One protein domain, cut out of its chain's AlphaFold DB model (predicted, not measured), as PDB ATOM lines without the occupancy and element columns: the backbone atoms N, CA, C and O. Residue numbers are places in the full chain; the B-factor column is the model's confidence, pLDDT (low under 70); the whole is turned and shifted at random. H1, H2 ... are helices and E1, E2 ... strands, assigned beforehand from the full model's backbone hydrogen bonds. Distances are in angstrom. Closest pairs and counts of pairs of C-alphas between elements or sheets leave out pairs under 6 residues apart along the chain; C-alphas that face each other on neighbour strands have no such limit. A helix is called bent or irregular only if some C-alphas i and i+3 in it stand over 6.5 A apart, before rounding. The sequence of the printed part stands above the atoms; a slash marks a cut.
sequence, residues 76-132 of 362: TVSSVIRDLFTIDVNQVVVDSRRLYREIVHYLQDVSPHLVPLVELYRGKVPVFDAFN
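Overview. This is residues 76 to 132 of the 362 residues of the protein "Rne/Rng family ribonuclease" of Bacteroidetes bacterium (UniProt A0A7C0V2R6). Two short parallel strands, E1 and E2, lie side by side near the middle, with a helical hairpin of H2 and H3 between them along the chain and the long helix H2 packed beside the pair. H1 packs on H2, while H4 lies at the other end of the length, away from the other three helices. The printed part has 57 residues, with four named helices and two named strands in the order H1, E1, H2, H3, E2, H4; the sheet order is E1, E2, parallel, and the class is mostly helix. The whole is compact, with a radius of gyration of the C-alphas of 11.3 A and spans of 32 by 24 by 21 A.

Arrangement. Strands E1, residues 92 to 94, and E2, residues 118 to 120, are parallel neighbours at 24 degrees. C-alphas 93 and 119 face each other at 5.0 A, and N 119 and O 92, 2.8 A apart, and N 94 and O 119, 2.9 A apart, are within hydrogen-bond range. With H2, residues 97 to 110, and H3, residues 112 to 117, they form a strand-helix-strand unit, two parallel neighbour strands with helices between them, whose crossover is right-handed. The closest C-alphas of H2 and E2 are those of Tyr 100 and Leu 120, 6.3 A apart. H2 touches H3 with residues 104 to 108 alone, closest at the C-alphas of Leu 107 and Val 115, 5.9 A apart. They form a helical hairpin, running opposite ways at a shallow tilt of 33 degrees, only just short of steep. H1, residues 76 to 84, touches H2, closest at the C-alphas of Ser 78 and Ile 103, 6.4 A apart; they run the same way at a steep tilt of 50 degrees. H4, residues 127 to 130, is apart from H1, H2 and H3. Each O i to N i+4 pair of H1 is within hydrogen-bond range, as are 9 of 10 in H2 and 0 of 2 in H3, where 2 of 3 O i to N i+3 pairs are; H4 is too short for an O i to N i+4 pair.

Along the chain. H2 is 20.1 A long, from C-alpha 97 at (69.590, -8.176, 70.943). E1 is 6.6 A and E2 7.0 A long. H3, 10.3 A, is irregular, but only just: C-alphas 113 and 116 are 6.9 A apart. H1, 11.7 A, begins at C-alpha 76, (71.611, -22.460, 64.060), and H4, 5.1 A, ends at C-alpha 130, (86.940, -7.752, 73.440).

Size, cuts and confidence. The C-alphas farthest apart, those of Asp 109 and Asn 132, are 32.1 A apart. The printed part has no cut and no long link. The mean pLDDT of the printed part is 85.9; residues 86 to 87 are under 70.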
ATOM      1  N   THR A  76      70.210 -22.110  63.762       70.75
ATOM      2  CA  THR A  76      71.611 -22.460  64.060       70.75
ATOM      3  C   THR A  76      72.001 -22.103  65.495       70.75
ATOM      4  O   THR A  76      72.671 -22.883  66.164       70.75
ATOM      5  N   VAL A  77      71.515 -20.965  65.995       75.69
ATOM      6  CA  VAL A  77      71.769 -20.468  67.351       75.69
ATOM      7  C   VAL A  77      71.269 -21.436  68.424       75.69
ATOM      8  O   VAL A  77      72.059 -21.861  69.262       75.69
ATOM      9  N   SER A  78      70.008 -21.862  68.390       73.12
ATOM     10  CA  SER A  78      69.474 -22.735  69.443       73.12
ATOM     11  C   SER A  78      70.005 -24.172  69.344       73.12
ATOM     12  O   SER A  78      70.106 -24.855  70.361       73.12
ATOM     13  N   SER A  79      70.420 -24.639  68.156       73.62
ATOM     14  CA  SER A  79      71.198 -25.888  68.031       73.62
ATOM     15  C   SER A  79      72.572 -25.758  68.686       73.62
ATOM     16  O   SER A  79      72.972 -26.647  69.435       73.62
ATOM     17  N   VAL A  80      73.275 -24.650  68.440       79.19
ATOM     18  CA  VAL A  80      74.579 -24.373  69.048       79.19
ATOM     19  C   VAL A  80      74.455 -24.290  70.566       79.19
ATOM     20  O   VAL A  80      75.248 -24.921  71.248       79.19
ATOM     21  N   ILE A  81      73.441 -23.607  71.101       82.25
ATOM     22  CA  ILE A  81      73.195 -23.549  72.547       82.25
ATOM     23  C   ILE A  81      72.896 -24.939  73.115       82.25
ATOM     24  O   ILE A  81      73.554 -25.357  74.056       82.25
ATOM     25  N   ARG A  82      71.973 -25.704  72.522       75.12
ATOM     26  CA  ARG A  82      71.636 -27.061  72.992       75.12
ATOM     27  C   ARG A  82      72.847 -27.992  73.043       75.12
ATOM     28  O   ARG A  82      72.957 -28.818  73.943       75.12
ATOM     29  N   ASP A  83      73.727 -27.889  72.050       72.31
ATOM     30  CA  ASP A  83      74.880 -28.771  71.955       72.31
ATOM     31  C   ASP A  83      76.071 -28.243  72.773       72.31
ATOM     32  O   ASP A  83      76.781 -29.045  73.383       72.31
ATOM     33  N   LEU A  84      76.370 -26.940  72.743       75.00
ATOM     34  CA  LEU A  84      77.559 -26.341  73.368       75.00
ATOM     35  C   LEU A  84      77.352 -25.899  74.814       75.00
ATOM     36  O   LEU A  84      78.337 -25.850  75.545       75.00
ATOM     37  N   PHE A  85      76.126 -25.583  75.229       77.38
ATOM     38  CA  PHE A  85      75.869 -25.041  76.555       77.38
ATOM     39  C   PHE A  85      75.777 -26.160  77.594       77.38
ATOM     40  O   PHE A  85      74.709 -26.668  77.933       77.38
ATOM     41  N   THR A  86      76.947 -26.577  78.057       68.88
ATOM     42  CA  THR A  86      77.138 -27.598  79.081       68.88
ATOM     43  C   THR A  86      77.405 -26.957  80.449       68.88
ATOM     44  O   THR A  86      77.550 -25.743  80.560       68.88
ATOM     45  N   ILE A  87      77.418 -27.759  81.519       64.44
ATOM     46  CA  ILE A  87      77.503 -27.254  82.905       64.44
ATOM     47  C   ILE A  87      78.847 -26.579  83.238       64.44
ATOM     48  O   ILE A  87      78.955 -25.837  84.206       64.44
ATOM     49  N   ASP A  88      79.868 -26.841  82.429       71.75
ATOM     50  CA  ASP A  88      81.206 -26.252  82.468       71.75
ATOM     51  C   ASP A  88      81.286 -24.874  81.789       71.75
ATOM     52  O   ASP A  88      82.334 -24.235  81.827       71.75
ATOM     53  N   VAL A  89      80.195 -24.392  81.183       83.12
ATOM     54  CA  VAL A  89      80.134 -23.054  80.589       83.12
ATOM     55  C   VAL A  89      79.710 -22.037  81.645       83.12
ATOM     56  O   VAL A  89      78.586 -22.064  82.137       83.12
ATOM     57  N   ASN A  90      80.603 -21.099  81.959       86.50
ATOM     58  CA  ASN A  90      80.340 -20.050  82.946       86.50
ATOM     59  C   ASN A  90      79.473 -18.902  82.415       86.50
ATOM     60  O   ASN A  90      78.805 -18.243  83.201       86.50
ATOM     61  N   GLN A  91      79.525 -18.622  81.112       91.31
ATOM     62  CA  GLN A  91      78.875 -17.453  80.523       91.31
ATOM     63  C   GLN A  91      78.633 -17.659  79.023       91.31
ATOM     64  O   GLN A  91      79.472 -18.229  78.322       91.31
ATOM     65  N   VAL A  92      77.505 -17.155  78.524       92.12
ATOM     66  CA  VAL A  92      77.183 -17.058  77.095       92.12
ATOM     67  C   VAL A  92      76.992 -15.589  76.751       92.12
ATOM     68  O   VAL A  92      76.029 -14.964  77.184       92.12
ATOM     69  N   VAL A  93      77.897 -15.039  75.946       94.38
ATOM     70  CA  VAL A  93      77.889 -13.621  75.572       94.38
ATOM     71  C   VAL A  93      77.356 -13.459  74.152       94.38
ATOM     72  O   VAL A  93      77.808 -14.135  73.230       94.38
ATOM     73  N   VAL A  94      76.384 -12.563  73.970       94.06
ATOM     74  CA  VAL A  94      75.692 -12.342  72.691       94.06
ATOM     75  C   VAL A  94      75.675 -10.852  72.380       94.06
ATOM     76  O   VAL A  94      75.246 -10.066  73.212       94.06
ATOM     77  N   ASP A  95      76.094 -10.438  71.189       94.38
ATOM     78  CA  ASP A  95      76.120  -9.027  70.765       94.38
ATOM     79  C   ASP A  95      74.850  -8.581  70.012       94.38
ATOM     80  O   ASP A  95      74.592  -7.392  69.827       94.38
ATOM     81  N   SER A  96      73.990  -9.527  69.627       93.69
ATOM     82  CA  SER A  96      72.711  -9.254  68.974       93.69
ATOM     83  C   SER A  96      71.534  -9.344  69.940       93.69
ATOM     84  O   SER A  96      71.174 -10.414  70.435       93.69
ATOM     85  N   ARG A  97      70.809  -8.231  70.111       93.69
ATOM     86  CA  ARG A  97      69.590  -8.176  70.943       93.69
ATOM     87  C   ARG A  97      68.456  -9.075  70.441       93.69
ATOM     88  O   ARG A  97      67.564  -9.435  71.213       93.69
ATOM     89  N   ARG A  98      68.439  -9.411  69.147       91.94
ATOM     90  CA  ARG A  98      67.489 -10.386  68.591       91.94
ATOM     91  C   ARG A  98      67.852 -11.796  69.055       91.94
ATOM     92  O   ARG A  98      66.994 -12.461  69.622       91.94
ATOM     93  N   LEU A  99      69.112 -12.195  68.871       90.62
ATOM     94  CA  LEU A  99      69.595 -13.525  69.254       90.62
ATOM     95  C   LEU A  99      69.546 -13.742  70.765       90.62
ATOM     96  O   LEU A  99      69.128 -14.802  71.206       90.62
ATOM     97  N   TYR A 100      69.883 -12.727  71.561       92.12
ATOM     98  CA  TYR A 100      69.770 -12.795  73.017       92.12
ATOM     99  C   TYR A 100      68.356 -13.192  73.464       92.12
ATOM    100  O   TYR A 100      68.190 -14.118  74.250       92.12
ATOM    101  N   ARG A 101      67.322 -12.536  72.913       91.00
ATOM    102  CA  ARG A 101      65.919 -12.854  73.230       91.00
ATOM    103  C   ARG A 101      65.532 -14.266  72.794       91.00
ATOM    104  O   ARG A 101      64.831 -14.945  73.534       91.00
ATOM    105  N   GLU A 102      65.994 -14.697  71.623       87.19
ATOM    106  CA  GLU A 102      65.762 -16.051  71.105       87.19
ATOM    107  C   GLU A 102      66.384 -17.123  72.016       87.19
ATOM    108  O   GLU A 102      65.722 -18.097  72.364       87.19
ATOM    109  N   ILE A 103      67.626 -16.909  72.465       88.56
ATOM    110  CA  ILE A 103      68.342 -17.820  73.368       88.56
ATOM    111  C   ILE A 103      67.666 -17.873  74.741       88.56
ATOM    112  O   ILE A 103      67.448 -18.963  75.267       88.56
ATOM    113  N   VAL A 104      67.317 -16.717  75.315       89.81
ATOM    114  CA  VAL A 104      66.657 -16.647  76.627       89.81
ATOM    115  C   VAL A 104      65.305 -17.352  76.597       89.81
ATOM    116  O   VAL A 104      65.052 -18.171  77.472       89.81
ATOM    117  N   HIS A 105      64.473 -17.097  75.582       85.38
ATOM    118  CA  HIS A 105      63.182 -17.774  75.442       85.38
ATOM    119  C   HIS A 105      63.360 -19.293  75.354       85.38
ATOM    120  O   HIS A 105      62.673 -20.042  76.036       85.38
ATOM    121  N   TYR A 106      64.318 -19.763  74.552       81.81
ATOM    122  CA  TYR A 106      64.594 -21.194  74.451       81.81
ATOM    123  C   TYR A 106      65.024 -21.811  75.789       81.81
ATOM    124  O   TYR A 106      64.554 -22.883  76.168       81.81
ATOM    125  N   LEU A 107      65.924 -21.147  76.517       82.06
ATOM    126  CA  LEU A 107      66.407 -21.652  77.799       82.06
ATOM    127  C   LEU A 107      65.337 -21.587  78.890       82.06
ATOM    128  O   LEU A 107      65.350 -22.440  79.766       82.06
ATOM    129  N   GLN A 108      64.396 -20.646  78.831       82.06
ATOM    130  CA  GLN A 108      63.238 -20.638  79.730       82.06
ATOM    131  C   GLN A 108      62.374 -21.892  79.562       82.06
ATOM    132  O   GLN A 108      61.883 -22.413  80.556       82.06
ATOM    133  N   ASP A 109      62.247 -22.406  78.338       72.19
ATOM    134  CA  ASP A 109      61.459 -23.611  78.069       72.19
ATOM    135  C   ASP A 109      62.224 -24.898  78.430       72.19
ATOM    136  O   ASP A 109      61.643 -25.851  78.947       72.19
ATOM    137  N   VAL A 110      63.534 -24.946  78.156       70.75
ATOM    138  CA  VAL A 110      64.320 -26.198  78.219       70.75
ATOM    139  C   VAL A 110      65.210 -26.318  79.455       70.75
ATOM    140  O   VAL A 110      65.453 -27.420  79.945       70.75
ATOM    141  N   SER A 111      65.773 -25.220  79.957       73.44
ATOM    142  CA  SER A 111      66.703 -25.230  81.098       73.44
ATOM    143  C   SER A 111      66.771 -23.855  81.789       73.44
ATOM    144  O   SER A 111      67.764 -23.137  81.640       73.44
ATOM    145  N   PRO A 112      65.747 -23.490  82.592       79.19
ATOM    146  CA  PRO A 112      65.615 -22.151  83.183       79.19
ATOM    147  C   PRO A 112      66.817 -21.713  84.028       79.19
ATOM    148  O   PRO A 112      67.180 -20.541  84.051       79.19
ATOM    149  N   HIS A 113      67.470 -22.668  84.696       78.56
ATOM    150  CA  HIS A 113      68.641 -22.439  85.547       78.56
ATOM    151  C   HIS A 113      69.871 -21.907  84.790       78.56
ATOM    152  O   HIS A 113      70.770 -21.359  85.421       78.56
ATOM    153  N   LEU A 114      69.920 -22.046  83.461       82.50
ATOM    154  CA  LEU A 114      71.018 -21.552  82.623       82.50
ATOM    155  C   LEU A 114      70.797 -20.123  82.104       82.50
ATOM    156  O   LEU A 114      71.746 -19.482  81.657       82.50
ATOM    157  N   VAL A 115      69.565 -19.608  82.174       87.88
ATOM    158  CA  VAL A 115      69.208 -18.255  81.712       87.88
ATOM    159  C   VAL A 115      70.086 -17.157  82.336       87.88
ATOM    160  O   VAL A 115      70.521 -16.286  81.583       87.88
ATOM    161  N   PRO A 116      70.408 -17.177  83.649       90.81
ATOM    162  CA  PRO A 116      71.217 -16.123  84.269       90.81
ATOM    163  C   PRO A 116      72.643 -16.000  83.717       90.81
ATOM    164  O   PRO A 116      73.270 -14.965  83.903       90.81
ATOM    165  N   LEU A 117      73.158 -17.036  83.049       91.00
ATOM    166  CA  LEU A 117      74.507 -17.045  82.477       91.00
ATOM    167  C   LEU A 117      74.552 -16.430  81.067       91.00
ATOM    168  O   LEU A 117      75.629 -16.315  80.482       91.00
ATOM    169  N   VAL A 118      73.396 -16.084  80.486       93.31
ATOM    170  CA  VAL A 118      73.314 -15.451  79.167       93.31
ATOM    171  C   VAL A 118      73.341 -13.939  79.325       93.31
ATOM    172  O   VAL A 118      72.449 -13.341  79.927       93.31
ATOM    173  N   GLU A 119      74.324 -13.302  78.700       95.00
ATOM    174  CA  GLU A 119      74.534 -11.863  78.764       95.00
ATOM    175  C   GLU A 119      74.483 -11.213  77.383       95.00
ATOM    176  O   GLU A 119      75.062 -11.689  76.404       95.00
ATOM    177  N   LEU A 120      73.792 -10.073  77.317       96.38
ATOM    178  CA  LEU A 120      73.828  -9.201  76.152       96.38
ATOM    179  C   LEU A 120      75.054  -8.294  76.258       96.38
ATOM    180  O   LEU A 120      75.098  -7.403  77.108       96.38
ATOM    181  N   TYR A 121      76.009  -8.480  75.358       96.88
ATOM    182  CA  TYR A 121      77.173  -7.623  75.223       96.88
ATOM    183  C   TYR A 121      76.757  -6.214  74.779       96.88
ATOM    184  O   TYR A 121      76.016  -6.043  73.810       96.88
ATOM    185  N   ARG A 122      77.222  -5.191  75.505       94.94
ATOM    186  CA  ARG A 122      76.921  -3.767  75.245       94.94
ATOM    187  C   ARG A 122      78.171  -2.913  75.026       94.94
ATOM    188  O   ARG A 122      78.074  -1.687  74.996       94.94
ATOM    189  N   GLY A 123      79.344  -3.540  74.945       93.88
ATOM    190  CA  GLY A 123      80.591  -2.831  74.687       93.88
ATOM    191  C   GLY A 123      80.609  -2.219  73.286       93.88
ATOM    192  O   GLY A 123      79.894  -2.660  72.390       93.88
ATOM    193  N   LYS A 124      81.422  -1.172  73.108       94.69
ATOM    194  CA  LYS A 124      81.627  -0.535  71.796       94.69
ATOM    195  C   LYS A 124      82.573  -1.333  70.896       94.69
ATOM    196  O   LYS A 124      82.476  -1.233  69.680       94.69
ATOM    197  N   VAL A 125      83.508  -2.061  71.502       95.62
ATOM    198  CA  VAL A 125      84.463  -2.930  70.805       95.62
ATOM    199  C   VAL A 125      83.724  -4.198  70.368       95.62
ATOM    200  O   VAL A 125      82.926  -4.688  71.162       95.62
ATOM    201  N   PRO A 126      83.935  -4.739  69.156       95.31
ATOM    202  CA  PRO A 126      83.310  -5.994  68.747       95.31
ATOM    203  C   PRO A 126      83.557  -7.122  69.757       95.31
ATOM    204  O   PRO A 126      84.608  -7.189  70.394       95.31
ATOM    205  N   VAL A 127      82.577  -8.013  69.924       95.69
ATOM    206  CA  VAL A 127      82.612  -9.018  70.998       95.69
ATOM    207  C   VAL A 127      83.839  -9.930  70.894       95.69
ATOM    208  O   VAL A 127      84.502 -10.169  71.895       95.69
ATOM    209  N   PHE A 128      84.210 -10.392  69.702       95.19
ATOM    210  CA  PHE A 128      85.375 -11.267  69.545       95.19
ATOM    211  C   PHE A 128      86.700 -10.553  69.813       95.19
ATOM    212  O   PHE A 128      87.572 -11.149  70.443       95.19
ATOM    213  N   ASP A 129      86.824  -9.275  69.458       94.81
ATOM    214  CA  ASP A 129      87.987  -8.458  69.815       94.81
ATOM    215  C   ASP A 129      88.094  -8.274  71.332       94.81
ATOM    216  O   ASP A 129      89.158  -8.467  71.920       94.81
ATOM    217  N   ALA A 130      86.975  -7.966  71.995       94.88
ATOM    218  CA  ALA A 130      86.940  -7.752  73.440       94.88
ATOM    219  C   ALA A 130      87.367  -8.995  74.244       94.88
ATOM    220  O   ALA A 130      87.923  -8.857  75.332       94.88
ATOM    221  N   PHE A 131      87.130 -10.194  73.701       94.69
ATOM    222  CA  PHE A 131      87.538 -11.472  74.292       94.69
ATOM    223  C   PHE A 131      88.803 -12.073  73.650       94.69
ATOM    224  O   PHE A 131      89.170 -13.203  73.977       94.69
ATOM    225  N   ASN A 132      89.494 -11.334  72.773       94.31
ATOM    226  CA  ASN A 132      90.717 -11.761  72.086       94.31
ATOM    227  C   ASN A 132      90.564 -13.090  71.307       94.31
ATOM    228  O   ASN A 132      91.445 -13.951  71.327       94.31
TER     229      ASN A 132